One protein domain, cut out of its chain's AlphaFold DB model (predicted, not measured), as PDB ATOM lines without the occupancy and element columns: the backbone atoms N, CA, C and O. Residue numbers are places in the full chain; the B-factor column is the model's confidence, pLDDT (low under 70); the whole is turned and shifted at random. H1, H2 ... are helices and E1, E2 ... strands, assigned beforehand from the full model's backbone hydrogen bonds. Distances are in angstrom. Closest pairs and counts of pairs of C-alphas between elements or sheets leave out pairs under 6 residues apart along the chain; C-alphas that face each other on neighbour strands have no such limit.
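AT A GLANCE: This is residues 22 to 162 of the 163 residues of the protein "Heavy-metal-associated domain-containing protein" of Edaphobacter aggregans (UniProt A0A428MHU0). What does the model look like? A closed barrel of five strands, E4, E5, E6, E8 and E7, makes one end of an elongated body, and at the other end E1, E3 and E2 carry its sheet on, with the two helices H1 and H2 side by side over them and over the beginning of E4. The longest strand, E4, runs from one part into the other. What is it built of? The printed part has 141 residues with two named helices and eight named strands, in the order E1 H1 E2 E3 H2 E4 E5 E6 E7 E8; its class is mixed, helices and strands, and the strand pairing is mixed too. How large is it? It is compact, with a radius of gyration of the C-alphas of 15.2 A, and spans 48 by 29 by 23 A.

HOW THE PARTS SIT: How do the first strands pair? E1, residues 22 to 29, has E3, residues 61 to 66, on one side, antiparallel at 156 degrees with N 26 and O 62 2.8 A apart, and E4, residues 87 to 102, on the other side, antiparallel at 145 degrees with N 25 and O 92 2.8 A apart. E2, residues 50 to 56, forms a hairpin with E3, antiparallel at 167 degrees, with N 54 and O 63 2.9 A apart. Where are the helices? H1, residues 34 to 45, is on the barrel and outside it, over E2 and E3 at a height over the sheet of 9.0 A; its closest C-alpha pair with E2 is His 41 and Val 53, 6.2 A. H2, residues 74 to 83, is also on the barrel and outside it, over E1 and E4 at a height of 9.0 A; its closest C-alpha pair with E4 is Asn 78 and His 88, 6.1 A. H1 touches H2 with residues 40 to 44 alone, opposite ways at a shallow tilt of 34 degrees, only just short of steep, the closest C-alphas being those of Ser 43 and Ala 80, 5.9 A apart. How does the ring close? E4, E5, residues 105 to 110, and E6, residues 116 to 121, form a meander, each strand the antiparallel neighbour of the one before, with N 100 and O 107 2.8 A apart and N 108 and O 117 2.8 A apart. With E7, residues 135 to 142, these make a Greek key, a meander whose first strand is the antiparallel neighbour of the fourth; N 93 of E4 and O 140 of E7 are 2.8 A apart. E8, residues 153 to 161, is parallel to E6, with N 154 and O 118 2.9 A apart, and antiparallel to E7 in a hairpin, with N 139 and O 158 3.0 A apart. What of the helix backbones? In H1 and H2 every O i to N i+4 pair is within hydrogen-bond range.

IN THESE COORDINATES: Where does the first element begin? C-alpha 22 of E1 is at (268.937, 309.874, 342.715), and E1 is 22.9 A long. How long are the others? H1 measures 16.4 A, H2 14.4 A, E7 19.2 A and E8 20.0 A from first to last C-alpha. Where does E4 run? It spans 33.7 A from C-alpha 87 at (259.123, 324.417, 356.635) to C-alpha 102 at (276.065, 295.940, 362.580), and bends by 90 degrees at residue 98.

THE WHOLE: How far does it reach? The two C-alphas farthest apart are those of Pro 35 and Ala 130, 48.0 A. Is anything missing or long? The printed part has no cut, and the link E6 to E7, residues 122 to 134, is long. Is confidence low anywhere? No printed residue is under 70, and the mean pLDDT of the printed part is 94.7.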
ATOM      1  N   GLU A  22     269.510 310.005 344.057       96.06
ATOM      2  CA  GLU A  22     268.937 309.874 342.715       96.06
ATOM      3  C   GLU A  22     267.653 310.707 342.638       96.06
ATOM      4  O   GLU A  22     267.393 311.426 341.668       96.06
ATOM      5  N   GLN A  23     266.859 310.639 343.710       98.06
ATOM      6  CA  GLN A  23     265.616 311.380 343.837       98.06
ATOM      7  C   GLN A  23     265.335 311.762 345.291       98.06
ATOM      8  O   GLN A  23     265.532 310.965 346.210       98.06
ATOM      9  N   ILE A  24     264.809 312.970 345.481       98.25
ATOM     10  CA  ILE A  24     264.294 313.468 346.757       98.25
ATOM     11  C   ILE A  24     262.879 313.993 346.525       98.25
ATOM     12  O   ILE A  24     262.663 314.913 345.741       98.25
ATOM     13  N   ASN A  25     261.918 313.424 347.239       98.31
ATOM     14  CA  ASN A  25     260.531 313.865 347.276       98.31
ATOM     15  C   ASN A  25     260.304 314.559 348.617       98.31
ATOM     16  O   ASN A  25     260.105 313.892 349.635       98.31
ATOM     17  N   LEU A  26     260.371 315.886 348.622       97.56
ATOM     18  CA  LEU A  26     260.305 316.707 349.824       97.56
ATOM     19  C   LEU A  26     258.939 317.376 349.933       97.56
ATOM     20  O   LEU A  26     258.533 318.110 349.035       97.56
ATOM     21  N   THR A  27     258.246 317.167 351.048       96.25
ATOM     22  CA  THR A  27     257.020 317.925 351.327       96.25
ATOM     23  C   THR A  27     257.381 319.254 351.990       96.25
ATOM     24  O   THR A  27     258.173 319.296 352.936       96.25
ATOM     25  N   VAL A  28     256.807 320.353 351.503       96.62
ATOM     26  CA  VAL A  28     257.053 321.714 351.989       96.62
ATOM     27  C   VAL A  28     255.753 322.323 352.491       96.62
ATOM     28  O   VAL A  28     254.767 322.427 351.770       96.62
ATOM     29  N   PHE A  29     255.760 322.765 353.744       94.44
ATOM     30  CA  PHE A  29     254.630 323.435 354.370       94.44
ATOM     31  C   PHE A  29     254.750 324.961 354.270       94.44
ATOM     32  O   PHE A  29     255.832 325.521 354.476       94.44
ATOM     33  N   GLY A  30     253.616 325.620 354.012       90.38
ATOM     34  CA  GLY A  30     253.505 327.075 353.855       90.38
ATOM     35  C   GLY A  30     253.648 327.571 352.413       90.38
ATOM     36  O   GLY A  30     253.625 328.772 352.187       90.38
ATOM     37  N   MET A  31     253.795 326.668 351.442       91.62
ATOM     38  CA  MET A  31     253.813 326.995 350.017       91.62
ATOM     39  C   MET A  31     252.381 326.926 349.465       91.62
ATOM     40  O   MET A  31     251.980 325.908 348.916       91.62
ATOM     41  N   ASP A  32     251.597 327.986 349.653       86.81
ATOM     42  CA  ASP A  32     250.171 328.060 349.280       86.81
ATOM     43  C   ASP A  32     249.893 328.993 348.086       86.81
ATOM     44  O   ASP A  32     248.749 329.178 347.670       86.81
ATOM     45  N   CYS A  33     250.948 329.567 347.502       91.25
ATOM     46  CA  CYS A  33     250.856 330.547 346.432       91.25
ATOM     47  C   CYS A  33     251.741 330.183 345.225       91.25
ATOM     48  O   CYS A  33     252.839 329.645 345.378       91.25
ATOM     49  N   ALA A  34     251.310 330.511 344.000       92.88
ATOM     50  CA  ALA A  34     252.087 330.211 342.787       92.88
ATOM     51  C   ALA A  34     253.491 330.866 342.770       92.88
ATOM     52  O   ALA A  34     254.461 330.179 342.441       92.88
ATOM     53  N   PRO A  35     253.666 332.138 343.193       94.38
ATOM     54  CA  PRO A  35     255.001 332.717 343.365       94.38
ATOM     55  C   PRO A  35     255.868 331.983 344.403       94.38
ATOM     56  O   PRO A  35     257.072 331.844 344.207       94.38
ATOM     57  N   CYS A  36     255.260 331.472 345.478       93.62
ATOM     58  CA  CYS A  36     255.925 330.712 346.535       93.62
ATOM     59  C   CYS A  36     256.489 329.393 345.980       93.62
ATOM     60  O   CYS A  36     257.656 329.061 346.201       93.62
ATOM     61  N   ALA A  37     255.679 328.675 345.193       94.81
ATOM     62  CA  ALA A  37     256.108 327.469 344.490       94.81
ATOM     63  C   ALA A  37     257.227 327.751 343.486       94.81
ATOM     64  O   ALA A  37     258.206 327.006 343.428       94.81
ATOM     65  N   HIS A  38     257.128 328.851 342.737       95.62
ATOM     66  CA  HIS A  38     258.179 329.252 341.807       95.62
ATOM     67  C   HIS A  38     259.506 329.547 342.525       95.62
ATOM     68  O   HIS A  38     260.557 329.085 342.079       95.62
ATOM     69  N   ALA A  39     259.466 330.248 343.662       95.62
ATOM     70  CA  ALA A  39     260.654 330.529 344.466       95.62
ATOM     71  C   ALA A  39     261.340 329.240 344.949       95.62
ATOM     72  O   ALA A  39     262.557 329.100 344.811       95.62
ATOM     73  N   ILE A  40     260.567 328.260 345.434       97.12
ATOM     74  CA  ILE A  40     261.109 326.946 345.800       97.12
ATOM     75  C   ILE A  40     261.685 326.223 344.585       97.12
ATOM     76  O   ILE A  40     262.812 325.742 344.664       97.12
ATOM     77  N   HIS A  41     260.969 326.184 343.459       97.50
ATOM     78  CA  HIS A  41     261.460 325.542 342.241       97.50
ATOM     79  C   HIS A  41     262.829 326.102 341.821       97.50
ATOM     80  O   HIS A  41     263.773 325.342 341.606       97.50
ATOM     81  N   VAL A  42     262.962 327.431 341.752       97.69
ATOM     82  CA  VAL A  42     264.222 328.105 341.396       97.69
ATOM     83  C   VAL A  42     265.320 327.813 342.422       97.69
ATOM     84  O   VAL A  42     266.441 327.487 342.037       97.69
ATOM     85  N   SER A  43     264.997 327.875 343.716       97.44
ATOM     86  CA  SER A  43     265.938 327.587 344.806       97.44
ATOM     87  C   SER A  43     266.493 326.161 344.724       97.44
ATOM     88  O   SER A  43     267.704 325.962 344.800       97.44
ATOM     89  N   MET A  44     265.623 325.171 344.488       97.88
ATOM     90  CA  MET A  44     266.020 323.770 344.323       97.88
ATOM     91  C   MET A  44     266.841 323.559 343.057       97.88
ATOM     92  O   MET A  44     267.868 322.890 343.094       97.88
ATOM     93  N   LYS A  45     266.431 324.167 341.939       97.88
ATOM     94  CA  LYS A  45     267.140 324.039 340.662       97.88
ATOM     95  C   LYS A  45     268.541 324.664 340.696       97.88
ATOM     96  O   LYS A  45     269.396 324.266 339.912       97.88
ATOM     97  N   GLY A  46     268.778 325.614 341.601       97.38
ATOM     98  CA  GLY A  46     270.090 326.220 341.834       97.38
ATOM     99  C   GLY A  46     271.074 325.351 342.630       97.38
ATOM    100  O   GLY A  46     272.248 325.708 342.715       97.38
ATOM    101  N   ILE A  47     270.636 324.230 343.214       97.12
ATOM    102  CA  ILE A  47     271.524 323.301 343.923       97.12
ATOM    103  C   ILE A  47     272.342 322.509 342.895       97.12
ATOM    104  O   ILE A  47     271.798 321.912 341.965       97.12
ATOM    105  N   GLN A  48     273.667 322.493 343.063       94.94
ATOM    106  CA  GLN A  48     274.566 321.756 342.177       94.94
ATOM    107  C   GLN A  48     274.224 320.260 342.181       94.94
ATOM    108  O   GLN A  48     274.113 319.648 343.240       94.94
ATOM    109  N   GLY A  49     274.096 319.678 340.985       94.50
ATOM    110  CA  GLY A  49     273.707 318.279 340.805       94.50
ATOM    111  C   GLY A  49     272.206 318.049 340.641       94.50
ATOM    112  O   GLY A  49     271.794 316.913 340.444       94.50
ATOM    113  N   VAL A  50     271.368 319.091 340.687       97.44
ATOM    114  CA  VAL A  50     269.928 318.958 340.411       97.44
ATOM    115  C   VAL A  50     269.641 318.980 338.906       97.44
ATOM    116  O   VAL A  50     269.817 319.992 338.216       97.44
ATOM    117  N   ASP A  51     269.102 317.871 338.405       97.19
ATOM    118  CA  ASP A  51     268.697 317.700 337.010       97.19
ATOM    119  C   ASP A  51     267.280 318.225 336.750       97.19
ATOM    120  O   ASP A  51     267.059 319.050 335.861       97.19
ATOM    121  N   LYS A  52     266.306 317.844 337.579       98.19
ATOM    122  CA  LYS A  52     264.909 318.258 337.399       98.19
ATOM    123  C   LYS A  52     264.247 318.584 338.729       98.19
ATOM    124  O   LYS A  52     264.526 317.942 339.736       98.19
ATOM    125  N   VAL A  53     263.349 319.564 338.712       98.50
ATOM    126  CA  VAL A  53     262.471 319.890 339.836       98.50
ATOM    127  C   VAL A  53     261.045 319.975 339.309       98.50
ATOM    128  O   VAL A  53     260.792 320.681 338.339       98.50
ATOM    129  N   ASP A  54     260.123 319.269 339.948       97.88
ATOM    130  CA  ASP A  54     258.687 319.384 339.716       97.88
ATOM    131  C   ASP A  54     258.023 319.758 341.050       97.88
ATOM    132  O   ASP A  54     258.315 319.156 342.085       97.88
ATOM    133  N   VAL A  55     257.159 320.774 341.048       96.88
ATOM    134  CA  VAL A  55     256.463 321.259 342.250       96.88
ATOM    135  C   VAL A  55     254.962 321.100 342.061       96.88
ATOM    136  O   VAL A  55     254.400 321.654 341.117       96.88
ATOM    137  N   ASP A  56     254.318 320.385 342.978       94.75
ATOM    138  CA  ASP A  56     252.864 320.326 343.092       94.75
ATOM    139  C   ASP A  56     252.409 321.224 344.245       94.75
ATOM    140  O   ASP A  56     252.623 320.927 345.423       94.75
ATOM    141  N   LEU A  57     251.772 322.339 343.889       91.12
ATOM    142  CA  LEU A  57     251.258 323.311 344.847       91.12
ATOM    143  C   LEU A  57     250.090 322.752 345.676       91.12
ATOM    144  O   LEU A  57     249.933 323.131 346.831       91.12
ATOM    145  N   ASN A  58     249.285 321.840 345.121       90.88
ATOM    146  CA  ASN A  58     248.105 321.317 345.815       90.88
ATOM    147  C   ASN A  58     248.499 320.418 346.988       90.88
ATOM    148  O   ASN A  58     247.819 320.390 348.011       90.88
ATOM    149  N   THR A  59     249.597 319.677 346.835       92.56
ATOM    150  CA  THR A  59     250.097 318.753 347.859       92.56
ATOM    151  C   THR A  59     251.297 319.307 348.629       92.56
ATOM    152  O   THR A  59     251.731 318.687 349.598       92.56
ATOM    153  N   GLY A  60     251.872 320.434 348.191       94.19
ATOM    154  CA  GLY A  60     253.142 320.962 348.701       94.19
ATOM    155  C   GLY A  60     254.338 320.051 348.403       94.19
ATOM    156  O   GLY A  60     255.359 320.129 349.089       94.19
ATOM    157  N   LEU A  61     254.211 319.144 347.427       97.00
ATOM    158  CA  LEU A  61     255.240 318.157 347.111       97.00
ATOM    159  C   LEU A  61     256.245 318.739 346.119       97.00
ATOM    160  O   LEU A  61     255.874 319.258 345.069       97.00
ATOM    161  N   VAL A  62     257.526 318.583 346.429       98.12
ATOM    162  CA  VAL A  62     258.641 318.946 345.559       98.12
ATOM    163  C   VAL A  62     259.393 317.671 345.197       98.12
ATOM    164  O   VAL A  62     260.004 317.040 346.058       98.12
ATOM    165  N   VAL A  63     259.342 317.281 343.926       98.50
ATOM    166  CA  VAL A  63     260.075 316.133 343.384       98.50
ATOM    167  C   VAL A  63     261.353 316.640 342.737       98.50
ATOM    168  O   VAL A  63     261.313 317.443 341.807       98.50
ATOM    169  N   ILE A  64     262.492 316.173 343.231       98.62
ATOM    170  CA  ILE A  64     263.822 316.605 342.810       98.62
ATOM    171  C   ILE A  64     264.544 315.384 342.262       98.62
ATOM    172  O   ILE A  64     264.759 314.420 342.995       98.62
ATOM    173  N   LYS A  65     264.926 315.427 340.988       98.31
ATOM    174  CA  LYS A  65     265.803 314.435 340.365       98.31
ATOM    175  C   LYS A  65     267.196 315.008 340.257       98.31
ATOM    176  O   LYS A  65     267.357 316.171 339.873       98.31
ATOM    177  N   LEU A  66     268.184 314.198 340.581       97.00
ATOM    178  CA  LEU A  66     269.572 314.609 340.549       97.00
ATOM    179  C   LEU A  66     270.303 313.928 339.396       97.00
ATOM    180  O   LEU A  66     269.903 312.864 338.920       97.00
ATOM    181  N   THR A  67     271.364 314.571 338.928       94.50
ATOM    182  CA  THR A  67     272.278 313.965 337.967       94.50
ATOM    183  C   THR A  67     273.019 312.812 338.642       94.50
ATOM    184  O   THR A  67     273.336 312.929 339.825       94.50
ATOM    185  N   PRO A  68     273.392 311.752 337.910       89.56
ATOM    186  CA  PRO A  68     274.521 310.928 338.328       89.56
ATOM    187  C   PRO A  68     275.753 311.826 338.503       89.56
ATOM    188  O   PRO A  68     275.828 312.903 337.899       89.56
ATOM    189  N   ASP A  69     276.725 311.431 339.300       84.06
ATOM    190  CA  ASP A  69     277.960 312.183 339.487       84.06
ATOM    191  C   ASP A  69     277.911 313.255 340.624       84.06
ATOM    192  O   ASP A  69     278.920 313.887 340.950       84.06
ATOM    193  N   ASN A  70     276.717 313.577 341.147       91.94
ATOM    194  CA  ASN A  70     276.407 314.644 342.096       91.94
ATOM    195  C   ASN A  70     276.965 314.493 343.523       91.94
ATOM    196  O   ASN A  70     277.233 313.423 344.046       91.94
ATOM    197  N   SER A  71     277.083 315.629 344.209       89.38
ATOM    198  CA  SER A  71     277.527 315.706 345.605       89.38
ATOM    199  C   SER A  71     276.540 316.493 346.474       89.38
ATOM    200  O   SER A  71     276.936 317.189 347.420       89.38
ATOM    201  N   ALA A  72     275.256 316.488 346.107       93.44
ATOM    202  CA  ALA A  72     274.241 317.232 346.834       93.44
ATOM    203  C   ALA A  72     273.942 316.528 348.165       93.44
ATOM    204  O   ALA A  72     273.697 315.328 348.208       93.44
ATOM    205  N   ALA A  73     273.956 317.280 349.263       94.88
ATOM    206  CA  ALA A  73     273.646 316.755 350.594       94.88
ATOM    207  C   ALA A  73     272.227 317.158 351.013       94.88
ATOM    208  O   ALA A  73     271.799 318.279 350.714       94.88
ATOM    209  N   MET A  74     271.535 316.321 351.792       96.25
ATOM    210  CA  MET A  74     270.151 316.563 352.233       96.25
ATOM    211  C   MET A  74     269.986 317.925 352.923       96.25
ATOM    212  O   MET A  74     268.997 318.634 352.732       96.25
ATOM    213  N   ARG A  75     271.009 318.346 353.679       95.94
ATOM    214  CA  ARG A  75     271.055 319.659 354.338       95.94
ATOM    215  C   ARG A  75     270.843 320.822 353.367       95.94
ATOM    216  O   ARG A  75     270.229 321.808 353.758       95.94
ATOM    217  N   GLN A  76     271.343 320.731 352.134       96.38
ATOM    218  CA  GLN A  76     271.217 321.801 351.139       96.38
ATOM    219  C   GLN A  76     269.753 322.005 350.738       96.38
ATOM    220  O   GLN A  76     269.292 323.143 350.680       96.38
ATOM    221  N   PHE A  77     269.002 320.913 350.566       97.38
ATOM    222  CA  PHE A  77     267.572 320.946 350.253       97.38
ATOM    223  C   PHE A  77     266.748 321.492 351.422       97.38
ATOM    224  O   PHE A  77     265.953 322.412 351.236       97.38
ATOM    225  N   ASN A  78     267.005 321.023 352.648       97.25
ATOM    226  CA  ASN A  78     266.350 321.563 353.846       97.25
ATOM    227  C   ASN A  78     266.612 323.070 353.994       97.25
ATOM    228  O   ASN A  78     265.686 323.853 354.204       97.25
ATOM    229  N   GLN A  79     267.863 323.502 353.808       96.88
ATOM    230  CA  GLN A  79     268.236 324.916 353.860       96.88
ATOM    231  C   GLN A  79     267.596 325.741 352.743       96.88
ATOM    232  O   GLN A  79     267.224 326.887 352.982       96.88
ATOM    233  N   ALA A  80     267.466 325.193 351.535       97.25
ATOM    234  CA  ALA A  80     266.797 325.861 350.425       97.25
ATOM    235  C   ALA A  80     265.327 326.155 350.757       97.25
ATOM    236  O   ALA A  80     264.857 327.255 350.471       97.25
ATOM    237  N   VAL A  81     264.627 325.230 351.424       97.38
ATOM    238  CA  VAL A  81     263.263 325.465 351.931       97.38
ATOM    239  C   VAL A  81     263.256 326.544 353.016       97.38
ATOM    240  O   VAL A  81     262.528 327.532 352.916       97.38
ATOM    241  N   GLU A  82     264.107 326.393 354.031       96.44
ATOM    242  CA  GLU A  82     264.141 327.278 355.201       96.44
ATOM    243  C   GLU A  82     264.512 328.725 354.860       96.44
ATOM    244  O   GLU A  82     263.967 329.661 355.448       96.44
ATOM    245  N   LYS A  83     265.436 328.927 353.912       95.94
ATOM    246  CA  LYS A  83     265.858 330.258 353.445       95.94
ATOM    247  C   LYS A  83     264.747 331.008 352.718       95.94
ATOM    248  O   LYS A  83     264.757 332.233 352.721       95.94
ATOM    249  N   ASN A  84     263.792 330.286 352.137       94.94
ATOM    250  CA  ASN A  84     262.602 330.868 351.522       94.94
ATOM    251  C   ASN A  84     261.457 331.079 352.534       94.94
ATOM    252  O   ASN A  84     260.363 331.466 352.143       94.94
ATOM    253  N   GLY A  85     261.698 330.853 353.833       94.56
ATOM    254  CA  GLY A  85     260.717 331.094 354.896       94.56
ATOM    255  C   GLY A  85     259.729 329.949 355.127       94.56
ATOM    256  O   GLY A  85     258.805 330.098 355.923       94.56
ATOM    257  N   PHE A  86     259.932 328.803 354.477       95.69
ATOM    258  CA  PHE A  86     259.042 327.647 354.566       95.69
ATOM    259  C   PHE A  86     259.584 326.568 355.509       95.69
ATOM    260  O   PHE A  86     260.720 326.630 355.987       95.69
ATOM    261  N   THR A  87     258.760 325.555 355.778       95.75
ATOM    262  CA  THR A  87     259.123 324.417 356.635       95.75
ATOM    263  C   THR A  87     259.179 323.143 355.805       95.75
ATOM    264  O   THR A  87     258.179 322.764 355.200       95.75
ATOM    265  N   HIS A  88     260.325 322.460 355.785       96.31
ATOM    266  CA  HIS A  88     260.401 321.104 355.235       96.31
ATOM    267  C   HIS A  88     259.700 320.118 356.172       96.31
ATOM    268  O   HIS A  88     259.633 320.330 357.382       96.31
ATOM    269  N   LYS A  89     259.126 319.071 355.588       96.50
ATOM    270  CA  LYS A  89     258.500 317.939 356.272       96.50
ATOM    271  C   LYS A  89     259.309 316.677 355.975       96.50
ATOM    272  O   LYS A  89     260.493 316.755 355.660       96.50
ATOM    273  N   ASP A  90     258.673 315.521 356.097       96.12
ATOM    274  CA  ASP A  90     259.273 314.253 355.714       96.12
ATOM    275  C   ASP A  90     259.715 314.284 354.242       96.12
ATOM    276  O   ASP A  90     259.063 314.884 353.375       96.12
ATOM    277  N   ALA A  91     260.830 313.609 353.973       97.62
ATOM    278  CA  ALA A  91     261.371 313.436 352.638       97.62
ATOM    279  C   ALA A  91     261.438 311.948 352.305       97.62
ATOM    280  O   ALA A  91     262.019 311.172 353.060       97.62
ATOM    281  N   THR A  92     260.881 311.541 351.168       98.31
ATOM    282  CA  THR A  92     261.192 310.217 350.611       98.31
ATOM    283  C   THR A  92     262.421 310.349 349.728       98.31
ATOM    284  O   THR A  92     262.465 311.232 348.874       98.31
ATOM    285  N   VAL A  93     263.415 309.494 349.931       97.94
ATOM    286  CA  VAL A  93     264.684 309.535 349.205       97.94
ATOM    287  C   VAL A  93     264.967 308.201 348.538       97.94
ATOM    288  O   VAL A  93     264.658 307.144 349.089       97.94
ATOM    289  N   ILE A  94     265.576 308.280 347.360       97.62
ATOM    290  CA  ILE A  94     266.274 307.179 346.705       97.62
ATOM    291  C   ILE A  94     267.732 307.607 346.658       97.62
ATOM    292  O   ILE A  94     268.053 308.640 346.066       97.62
ATOM    293  N   ALA A  95     268.594 306.867 347.343       96.19
ATOM    294  CA  ALA A  95     270.001 307.211 347.450       96.19
ATOM    295  C   ALA A  95     270.870 305.963 347.428       96.19
ATOM    296  O   ALA A  95     270.504 304.922 347.985       96.19
ATOM    297  N   ARG A  96     272.053 306.092 346.836       95.19
ATOM    298  CA  ARG A  96     273.081 305.053 346.857       95.19
ATOM    299  C   ARG A  96     274.144 305.393 347.906       95.19
ATOM    300  O   ARG A  96     274.470 306.553 348.152       95.19
ATOM    301  N   GLY A  97     274.675 304.380 348.575       94.50
ATOM    302  CA  GLY A  97     275.606 304.588 349.679       94.50
ATOM    303  C   GLY A  97     276.149 303.300 350.271       94.50
ATOM    304  O   GLY A  97     275.783 302.205 349.853       94.50
ATOM    305  N   LYS A  98     277.039 303.420 351.253       95.38
ATOM    306  CA  LYS A  98     277.624 302.269 351.940       95.38
ATOM    307  C   LYS A  98     276.785 301.892 353.153       95.38
ATOM    308  O   LYS A  98     276.461 302.748 353.976       95.38
ATOM    309  N   LEU A  99     276.482 300.604 353.288       96.19
ATOM    310  CA  LEU A  99     275.880 300.056 354.495       96.19
ATOM    311  C   LEU A  99     276.991 299.676 355.487       96.19
ATOM    312  O   LEU A  99     277.799 298.787 355.219       96.19
ATOM    313  N   THR A 100     277.059 300.352 356.630       96.56
ATOM    314  CA  THR A 100     278.070 300.154 357.681       96.56
ATOM    315  C   THR A 100     277.416 299.798 359.021       96.56
ATOM    316  O   THR A 100     276.194 299.699 359.136       96.56
ATOM    317  N   GLY A 101     278.225 299.565 360.059       95.25
ATOM    318  CA  GLY A 101     277.733 299.195 361.388       95.25
ATOM    319  C   GLY A 101     277.481 297.694 361.540       95.25
ATOM    320  O   GLY A 101     278.242 296.874 361.030       95.25
ATOM    321  N   THR A 102     276.440 297.338 362.293       94.56
ATOM    322  CA  THR A 102     276.065 295.940 362.580       94.56
ATOM    323  C   THR A 102     274.613 295.680 362.193       94.56
ATOM    324  O   THR A 102     273.862 296.625 361.985       94.56
ATOM    325  N   VAL A 103     274.183 294.414 362.162       90.38
ATOM    326  CA  VAL A 103     272.783 294.049 361.854       90.38
ATOM    327  C   VAL A 103     271.785 294.750 362.790       90.38
ATOM    328  O   VAL A 103     270.709 295.144 362.357       90.38
ATOM    329  N   ASN A 104     272.156 294.958 364.059       91.19
ATOM    330  CA  ASN A 104     271.286 295.569 365.074       91.19
ATOM    331  C   ASN A 104     271.424 297.096 365.169       91.19
ATOM    332  O   ASN A 104     270.589 297.751 365.785       91.19
ATOM    333  N   ALA A 105     272.487 297.659 364.598       94.62
ATOM    334  CA  ALA A 105     272.733 299.097 364.545       94.62
ATOM    335  C   ALA A 105     273.359 299.468 363.189       94.62
ATOM    336  O   ALA A 105     274.549 299.813 363.129       94.62
ATOM    337  N   PRO A 106     272.602 299.310 362.089       96.88
ATOM    338  CA  PRO A 106     273.086 299.607 360.752       96.88
ATOM    339  C   PRO A 106     273.107 301.113 360.495       96.88
ATOM    340  O   PRO A 106     272.208 301.850 360.905       96.88
ATOM    341  N   PHE A 107     274.114 301.558 359.756       97.50
ATOM    342  CA  PHE A 107     274.222 302.924 359.266       97.50
ATOM    343  C   PHE A 107     274.282 302.939 357.745       97.50
ATOM    344  O   PHE A 107     274.933 302.099 357.131       97.50
ATOM    345  N   PHE A 108     273.634 303.922 357.143       97.44
ATOM    346  CA  PHE A 108     273.721 304.213 355.725       97.44
ATOM    347  C   PHE A 108     274.492 305.510 355.519       97.44
ATOM    348  O   PHE A 108     274.103 306.558 356.035       97.44
ATOM    349  N   GLU A 109     275.599 305.420 354.794       96.31
ATOM    350  CA  GLU A 109     276.480 306.536 354.464       96.31
ATOM    351  C   GLU A 109     276.305 306.862 352.981       96.31
ATOM    352  O   GLU A 109     276.743 306.096 352.117       96.31
ATOM    353  N   VAL A 110     275.630 307.975 352.680       94.94
ATOM    354  CA  VAL A 110     275.368 308.389 351.293       94.94
ATOM    355  C   VAL A 110     276.698 308.766 350.654       94.94
ATOM    356  O   VAL A 110     277.421 309.629 351.161       94.94
ATOM    357  N   THR A 111     277.051 308.099 349.558       91.19
ATOM    358  CA  THR A 111     278.374 308.284 348.950       91.19
ATOM    359  C   THR A 111     278.507 309.701 348.379       91.19
ATOM    360  O   THR A 111     277.530 310.372 348.069       91.19
ATOM    361  N   GLY A 112     279.732 310.231 348.368       88.06
ATOM    362  CA  GLY A 112     279.992 311.608 347.929       88.06
ATOM    363  C   GLY A 112     279.510 312.709 348.885       88.06
ATOM    364  O   GLY A 112     279.738 313.887 348.614       88.06
ATOM    365  N   THR A 113     278.895 312.365 350.023       91.00
ATOM    366  CA  THR A 113     278.388 313.334 351.006       91.00
ATOM    367  C   THR A 113     278.898 313.042 352.423       91.00
ATOM    368  O   THR A 113     279.607 312.070 352.670       91.00
ATOM    369  N   GLN A 114     278.538 313.909 353.373       91.50
ATOM    370  CA  GLN A 114     278.722 313.666 354.810       91.50
ATOM    371  C   GLN A 114     277.446 313.125 355.475       91.50
ATOM    372  O   GLN A 114     277.385 313.049 356.705       91.50
ATOM    373  N   ASP A 115     276.415 312.806 354.691       95.06
ATOM    374  CA  ASP A 115     275.141 312.336 355.216       95.06
ATOM    375  C   ASP A 115     275.284 310.887 355.692       95.06
ATOM    376  O   ASP A 115     275.702 309.988 354.955       95.06
ATOM    377  N   ARG A 116     274.928 310.670 356.957       96.38
ATOM    378  CA  ARG A 116     274.996 309.374 357.627       96.38
ATOM    379  C   ARG A 116     273.745 309.181 358.466       96.38
ATOM    380  O   ARG A 116     273.483 309.981 359.362       96.38
ATOM    381  N   PHE A 117     273.021 308.100 358.204       97.56
ATOM    382  CA  PHE A 117     271.736 307.813 358.833       97.56
ATOM    383  C   PHE A 117     271.754 306.466 359.543       97.56
ATOM    384  O   PHE A 117     272.212 305.477 358.976       97.56
ATOM    385  N   ALA A 118     271.217 306.395 360.756       97.69
ATOM    386  CA  ALA A 118     270.810 305.134 361.354       97.69
ATOM    387  C   ALA A 118     269.658 304.549 360.527       97.69
ATOM    388  O   ALA A 118     268.653 305.226 360.285       97.69
ATOM    389  N   LEU A 119     269.800 303.305 360.071       96.75
ATOM    390  CA  LEU A 119     268.745 302.637 359.321       96.75
ATOM    391  C   LEU A 119     267.761 301.965 360.270       96.75
ATOM    392  O   LEU A 119     268.135 301.151 361.112       96.75
ATOM    393  N   VAL A 120     266.482 302.268 360.075       95.69
ATOM    394  CA  VAL A 120     265.380 301.617 360.783       95.69
ATOM    395  C   VAL A 120     264.446 300.996 359.746       95.69
ATOM    396  O   VAL A 120     264.028 301.695 358.825       95.69
ATOM    397  N   PRO A 121     264.105 299.702 359.844       94.56
ATOM    398  CA  PRO A 121     263.182 299.086 358.898       94.56
ATOM    399  C   PRO A 121     261.788 299.715 359.012       94.56
ATOM    400  O   PRO A 121     261.261 299.895 360.112       94.56
ATOM    401  N   ALA A 122     261.163 300.042 357.877       91.88
ATOM    402  CA  ALA A 122     259.789 300.551 357.857       91.88
ATOM    403  C   ALA A 122     258.745 299.463 358.178       91.88
ATOM    404  O   ALA A 122     257.640 299.793 358.608       91.88
ATOM    405  N   ALA A 123     259.100 298.188 357.989       87.56
ATOM    406  CA  ALA A 123     258.275 297.017 358.276       87.56
ATOM    407  C   ALA A 123     259.134 295.854 358.804       87.56
ATOM    408  O   ALA A 123     260.340 295.796 358.569       87.56
ATOM    409  N   THR A 124     258.517 294.913 359.515       84.69
ATOM    410  CA  THR A 124     259.199 293.709 360.007       84.69
ATOM    411  C   THR A 124     259.624 292.788 358.856       84.69
ATOM    412  O   THR A 124     258.971 292.732 357.818       84.69
ATOM    413  N   GLY A 125     260.716 292.037 359.046       77.19
ATOM    414  CA  GLY A 125     261.161 291.007 358.094       77.19
ATOM    415  C   GLY A 125     262.093 291.481 356.973       77.19
ATOM    416  O   GLY A 125     262.436 290.682 356.108       77.19
ATOM    417  N   LEU A 126     262.533 292.742 356.985       81.62
ATOM    418  CA  LEU A 126     263.610 293.204 356.108       81.62
ATOM    419  C   LEU A 126     264.968 292.754 356.676       81.62
ATOM    420  O   LEU A 126     265.373 293.220 357.741       81.62
ATOM    421  N   ASP A 127     265.646 291.838 355.980       86.56
ATOM    422  CA  ASP A 127     266.990 291.366 356.335       86.56
ATOM    423  C   ASP A 127     268.057 292.085 355.499       86.56
ATOM    424  O   ASP A 127     267.978 292.162 354.274       86.56
ATOM    425  N   ILE A 128     269.069 292.605 356.188       92.25
ATOM    426  CA  ILE A 128     270.185 293.358 355.611       92.25
ATOM    427  C   ILE A 128     271.540 292.708 355.901       92.25
ATOM    428  O   ILE A 128     272.572 293.271 355.535       92.25
ATOM    429  N   ALA A 129     271.576 291.549 356.569       92.69
ATOM    430  CA  ALA A 129     272.818 290.937 357.039       92.69
ATOM    431  C   ALA A 129     273.805 290.670 355.892       92.69
ATOM    432  O   ALA A 129     274.987 290.990 356.009       92.69
ATOM    433  N   ALA A 130     273.310 290.173 354.755       94.56
ATOM    434  CA  ALA A 130     274.115 289.925 353.557       94.56
ATOM    435  C   ALA A 130     274.579 291.206 352.834       94.56
ATOM    436  O   ALA A 130     275.441 291.139 351.959       94.56
ATOM    437  N   LEU A 131     274.004 292.361 353.181       94.75
ATOM    438  CA  LEU A 131     274.304 293.657 352.573       94.75
ATOM    439  C   LEU A 131     275.311 294.475 353.395       94.75
ATOM    440  O   LEU A 131     275.829 295.477 352.902       94.75
ATOM    441  N   LEU A 132     275.610 294.073 354.635       95.38
ATOM    442  CA  LEU A 132     276.562 294.785 355.487       95.38
ATOM    443  C   LEU A 132     277.938 294.899 354.820       95.38
ATOM    444  O   LEU A 132     278.495 293.932 354.305       95.38
ATOM    445  N   GLY A 133     278.502 296.105 354.858       93.88
ATOM    446  CA  GLY A 133     279.785 296.443 354.247       93.88
ATOM    447  C   GLY A 133     279.717 296.735 352.748       93.88
ATOM    448  O   GLY A 133     280.695 297.256 352.206       93.88
ATOM    449  N   LYS A 134     278.589 296.443 352.088       94.50
ATOM    450  CA  LYS A 134     278.400 296.641 350.649       94.50
ATOM    451  C   LYS A 134     277.889 298.041 350.319       94.50
ATOM    452  O   LYS A 134     277.358 298.756 351.174       94.50
ATOM    453  N   THR A 135     278.025 298.409 349.051       94.06
ATOM    454  CA  THR A 135     277.308 299.550 348.482       94.06
ATOM    455  C   THR A 135     275.890 299.112 348.135       94.06
ATOM    456  O   THR A 135     275.682 298.075 347.509       94.06
ATOM    457  N   VAL A 136     274.912 299.902 348.553       95.19
ATOM    458  CA  VAL A 136     273.485 299.620 348.424       95.19
ATOM    459  C   VAL A 136     272.747 300.834 347.876       95.19
ATOM    460  O   VAL A 136     273.176 301.970 348.083       95.19
ATOM    461  N   THR A 137     271.615 300.594 347.226       95.56
ATOM    462  CA  THR A 137     270.597 301.611 346.959       95.56
ATOM    463  C   THR A 137     269.469 301.442 347.967       95.56
ATOM    464  O   THR A 137     268.913 300.349 348.122       95.56
ATOM    465  N   VAL A 138     269.153 302.528 348.669       96.31
ATOM    466  CA  VAL A 138     268.126 302.598 349.708       96.31
ATOM    467  C   VAL A 138     266.991 303.486 349.221       96.31
ATOM    468  O   VAL A 138     267.218 304.627 348.821       96.31
ATOM    469  N   THR A 139     265.764 302.977 349.311       97.44
ATOM    470  CA  THR A 139     264.556 303.809 349.256       97.44
ATOM    471  C   THR A 139     263.965 303.894 350.650       97.44
ATOM    472  O   THR A 139     263.716 302.867 351.289       97.44
ATOM    473  N   GLY A 140     263.718 305.104 351.138       97.25
ATOM    474  CA  GLY A 140     263.162 305.285 352.472       97.25
ATOM    475  C   GLY A 140     262.694 306.695 352.765       97.25
ATOM    476  O   GLY A 140     262.811 307.599 351.941       97.25
ATOM    477  N   VAL A 141     262.170 306.867 353.970       97.94
ATOM    478  CA  VAL A 141     261.675 308.138 354.485       97.94
ATOM    479  C   VAL A 141     262.656 308.687 355.513       97.94
ATOM    480  O   VAL A 141     262.960 308.032 356.512       97.94
ATOM    481  N   LEU A 142     263.119 309.909 355.282       97.38
ATOM    482  CA  LEU A 142     263.754 310.766 356.272       97.38
ATOM    483  C   LEU A 142     262.651 311.565 356.984       97.38
ATOM    484  O   LEU A 142     262.004 312.397 356.342       97.38
ATOM    485  N   PRO A 143     262.407 311.329 358.284       96.81
ATOM    486  CA  PRO A 143     261.451 312.115 359.053       96.81
ATOM    487  C   PRO A 143     261.836 313.596 359.123       96.81
ATOM    488  O   PRO A 143     263.016 313.953 359.054       96.81
ATOM    489  N   GLN A 144     260.844 314.459 359.333       95.12
ATOM    490  CA  GLN A 144     261.051 315.884 359.552       95.12
ATOM    491  C   GLN A 144     262.034 316.122 360.708       95.12
ATOM    492  O   GLN A 144     261.788 315.745 361.856       95.12
ATOM    493  N   ALA A 145     263.110 316.849 360.418       93.12
ATOM    494  CA  ALA A 145     264.048 317.326 361.423       93.12
ATOM    495  C   ALA A 145     263.715 318.763 361.867       93.12
ATOM    496  O   ALA A 145     263.075 319.512 361.127       93.12
ATOM    497  N   PRO A 146     264.175 319.200 363.054       92.44
ATOM    498  CA  PRO A 146     264.145 320.611 363.419       92.44
ATOM    499  C   PRO A 146     264.896 321.484 362.407       92.44
ATOM    500  O   PRO A 146     265.828 321.023 361.744       92.44
ATOM    501  N   LYS A 147     264.531 322.768 362.353       90.00
ATOM    502  CA  LYS A 147     265.173 323.766 361.487       90.00
ATOM    503  C   LYS A 147     266.703 323.731 361.619       90.00
ATOM    504  O   LYS A 147     267.234 323.686 362.730       90.00
ATOM    505  N   GLY A 148     267.405 323.773 360.490       89.06
ATOM    506  CA  GLY A 148     268.864 323.745 360.413       89.06
ATOM    507  C   GLY A 148     269.486 322.363 360.631       89.06
ATOM    508  O   GLY A 148     270.712 322.253 360.654       89.06
ATOM    509  N   ARG A 149     268.674 321.308 360.790       91.62
ATOM    510  CA  ARG A 149     269.141 319.928 360.965       91.62
ATOM    511  C   ARG A 149     268.621 319.013 359.857       91.62
ATOM    512  O   ARG A 149     267.714 319.344 359.095       91.62
ATOM    513  N   VAL A 150     269.241 317.845 359.781       93.56
ATOM    514  CA  VAL A 150     268.787 316.698 358.993       93.56
ATOM    515  C   VAL A 150     268.467 315.585 359.988       93.56
ATOM    516  O   VAL A 150     269.056 315.557 361.072       93.56
ATOM    517  N   SER A 151     267.512 314.718 359.653       94.12
ATOM    518  CA  SER A 151     267.230 313.533 360.462       94.12
ATOM    519  C   SER A 151     268.495 312.693 360.596       94.12
ATOM    520  O   SER A 151     269.246 312.548 359.635       94.12
ATOM    521  N   ASP A 152     268.727 312.135 361.777       95.25
ATOM    522  CA  ASP A 152     269.774 311.137 362.003       95.25
ATOM    523  C   ASP A 152     269.319 309.727 361.610       95.25
ATOM    524  O   ASP A 152     270.135 308.814 361.544       95.25
ATOM    525  N   THR A 153     268.026 309.552 361.339       97.06
ATOM    526  CA  THR A 153     267.383 308.264 361.100       97.06
ATOM    527  C   THR A 153     266.731 308.246 359.726       97.06
ATOM    528  O   THR A 153     265.985 309.166 359.375       97.06
ATOM    529  N   LEU A 154     266.958 307.169 358.974       97.56
ATOM    530  CA  LEU A 154     266.287 306.880 357.711       97.56
ATOM    531  C   LEU A 154     265.472 305.596 357.872       97.56
ATOM    532  O   LEU A 154     266.004 304.518 358.151       97.56
ATOM    533  N   ARG A 155     264.156 305.725 357.699       97.38
ATOM    534  CA  ARG A 155     263.215 304.606 357.751       97.38
ATOM    535  C   ARG A 155     263.134 303.969 356.372       97.38
ATOM    536  O   ARG A 155     262.479 304.522 355.493       97.38
ATOM    537  N   TYR A 156     263.829 302.860 356.152       96.06
ATOM    538  CA  TYR A 156     263.952 302.284 354.815       96.06
ATOM    539  C   TYR A 156     262.791 301.343 354.484       96.06
ATOM    540  O   TYR A 156     262.369 300.527 355.305       96.06
ATOM    541  N   ASN A 157     262.289 301.461 353.258       94.50
ATOM    542  CA  ASN A 157     261.282 300.581 352.671       94.50
ATOM    543  C   ASN A 157     261.945 299.457 351.877       94.50
ATOM    544  O   ASN A 157     261.530 298.306 351.977       94.50
ATOM    545  N   THR A 158     262.976 299.793 351.101       94.12
ATOM    546  CA  THR A 158     263.749 298.836 350.310       94.12
ATOM    547  C   THR A 158     265.234 299.147 350.415       94.12
ATOM    548  O   THR A 158     265.651 300.300 350.553       94.12
ATOM    549  N   ILE A 159     266.034 298.090 350.360       94.75
ATOM    550  CA  ILE A 159     267.487 298.151 350.321       94.75
ATOM    551  C   ILE A 159     267.971 297.022 349.420       94.75
ATOM    552  O   ILE A 159     267.560 295.873 349.569       94.75
ATOM    553  N   THR A 160     268.796 297.367 348.443       93.94
ATOM    554  CA  THR A 160     269.301 296.425 347.439       93.94
ATOM    555  C   THR A 160     270.782 296.666 347.230       93.94
ATOM    556  O   THR A 160     271.239 297.799 347.345       93.94
ATOM    557  N   GLU A 161     271.548 295.612 346.966       92.50
ATOM    558  CA  GLU A 161     272.952 295.755 346.576       92.50
ATOM    559  C   GLU A 161     273.032 296.551 345.273       92.50
ATOM    560  O   GLU A 161     272.349 296.229 344.301       92.50
ATOM    561  N   ALA A 162     273.835 297.610 345.274       85.62
ATOM    562  CA  ALA A 162     274.046 298.396 344.072       85.62
ATOM    563  C   ALA A 162     275.023 297.648 343.160       85.62
ATOM    564  O   ALA A 162     276.086 297.231 343.623       85.62
TER     565      ALA A 162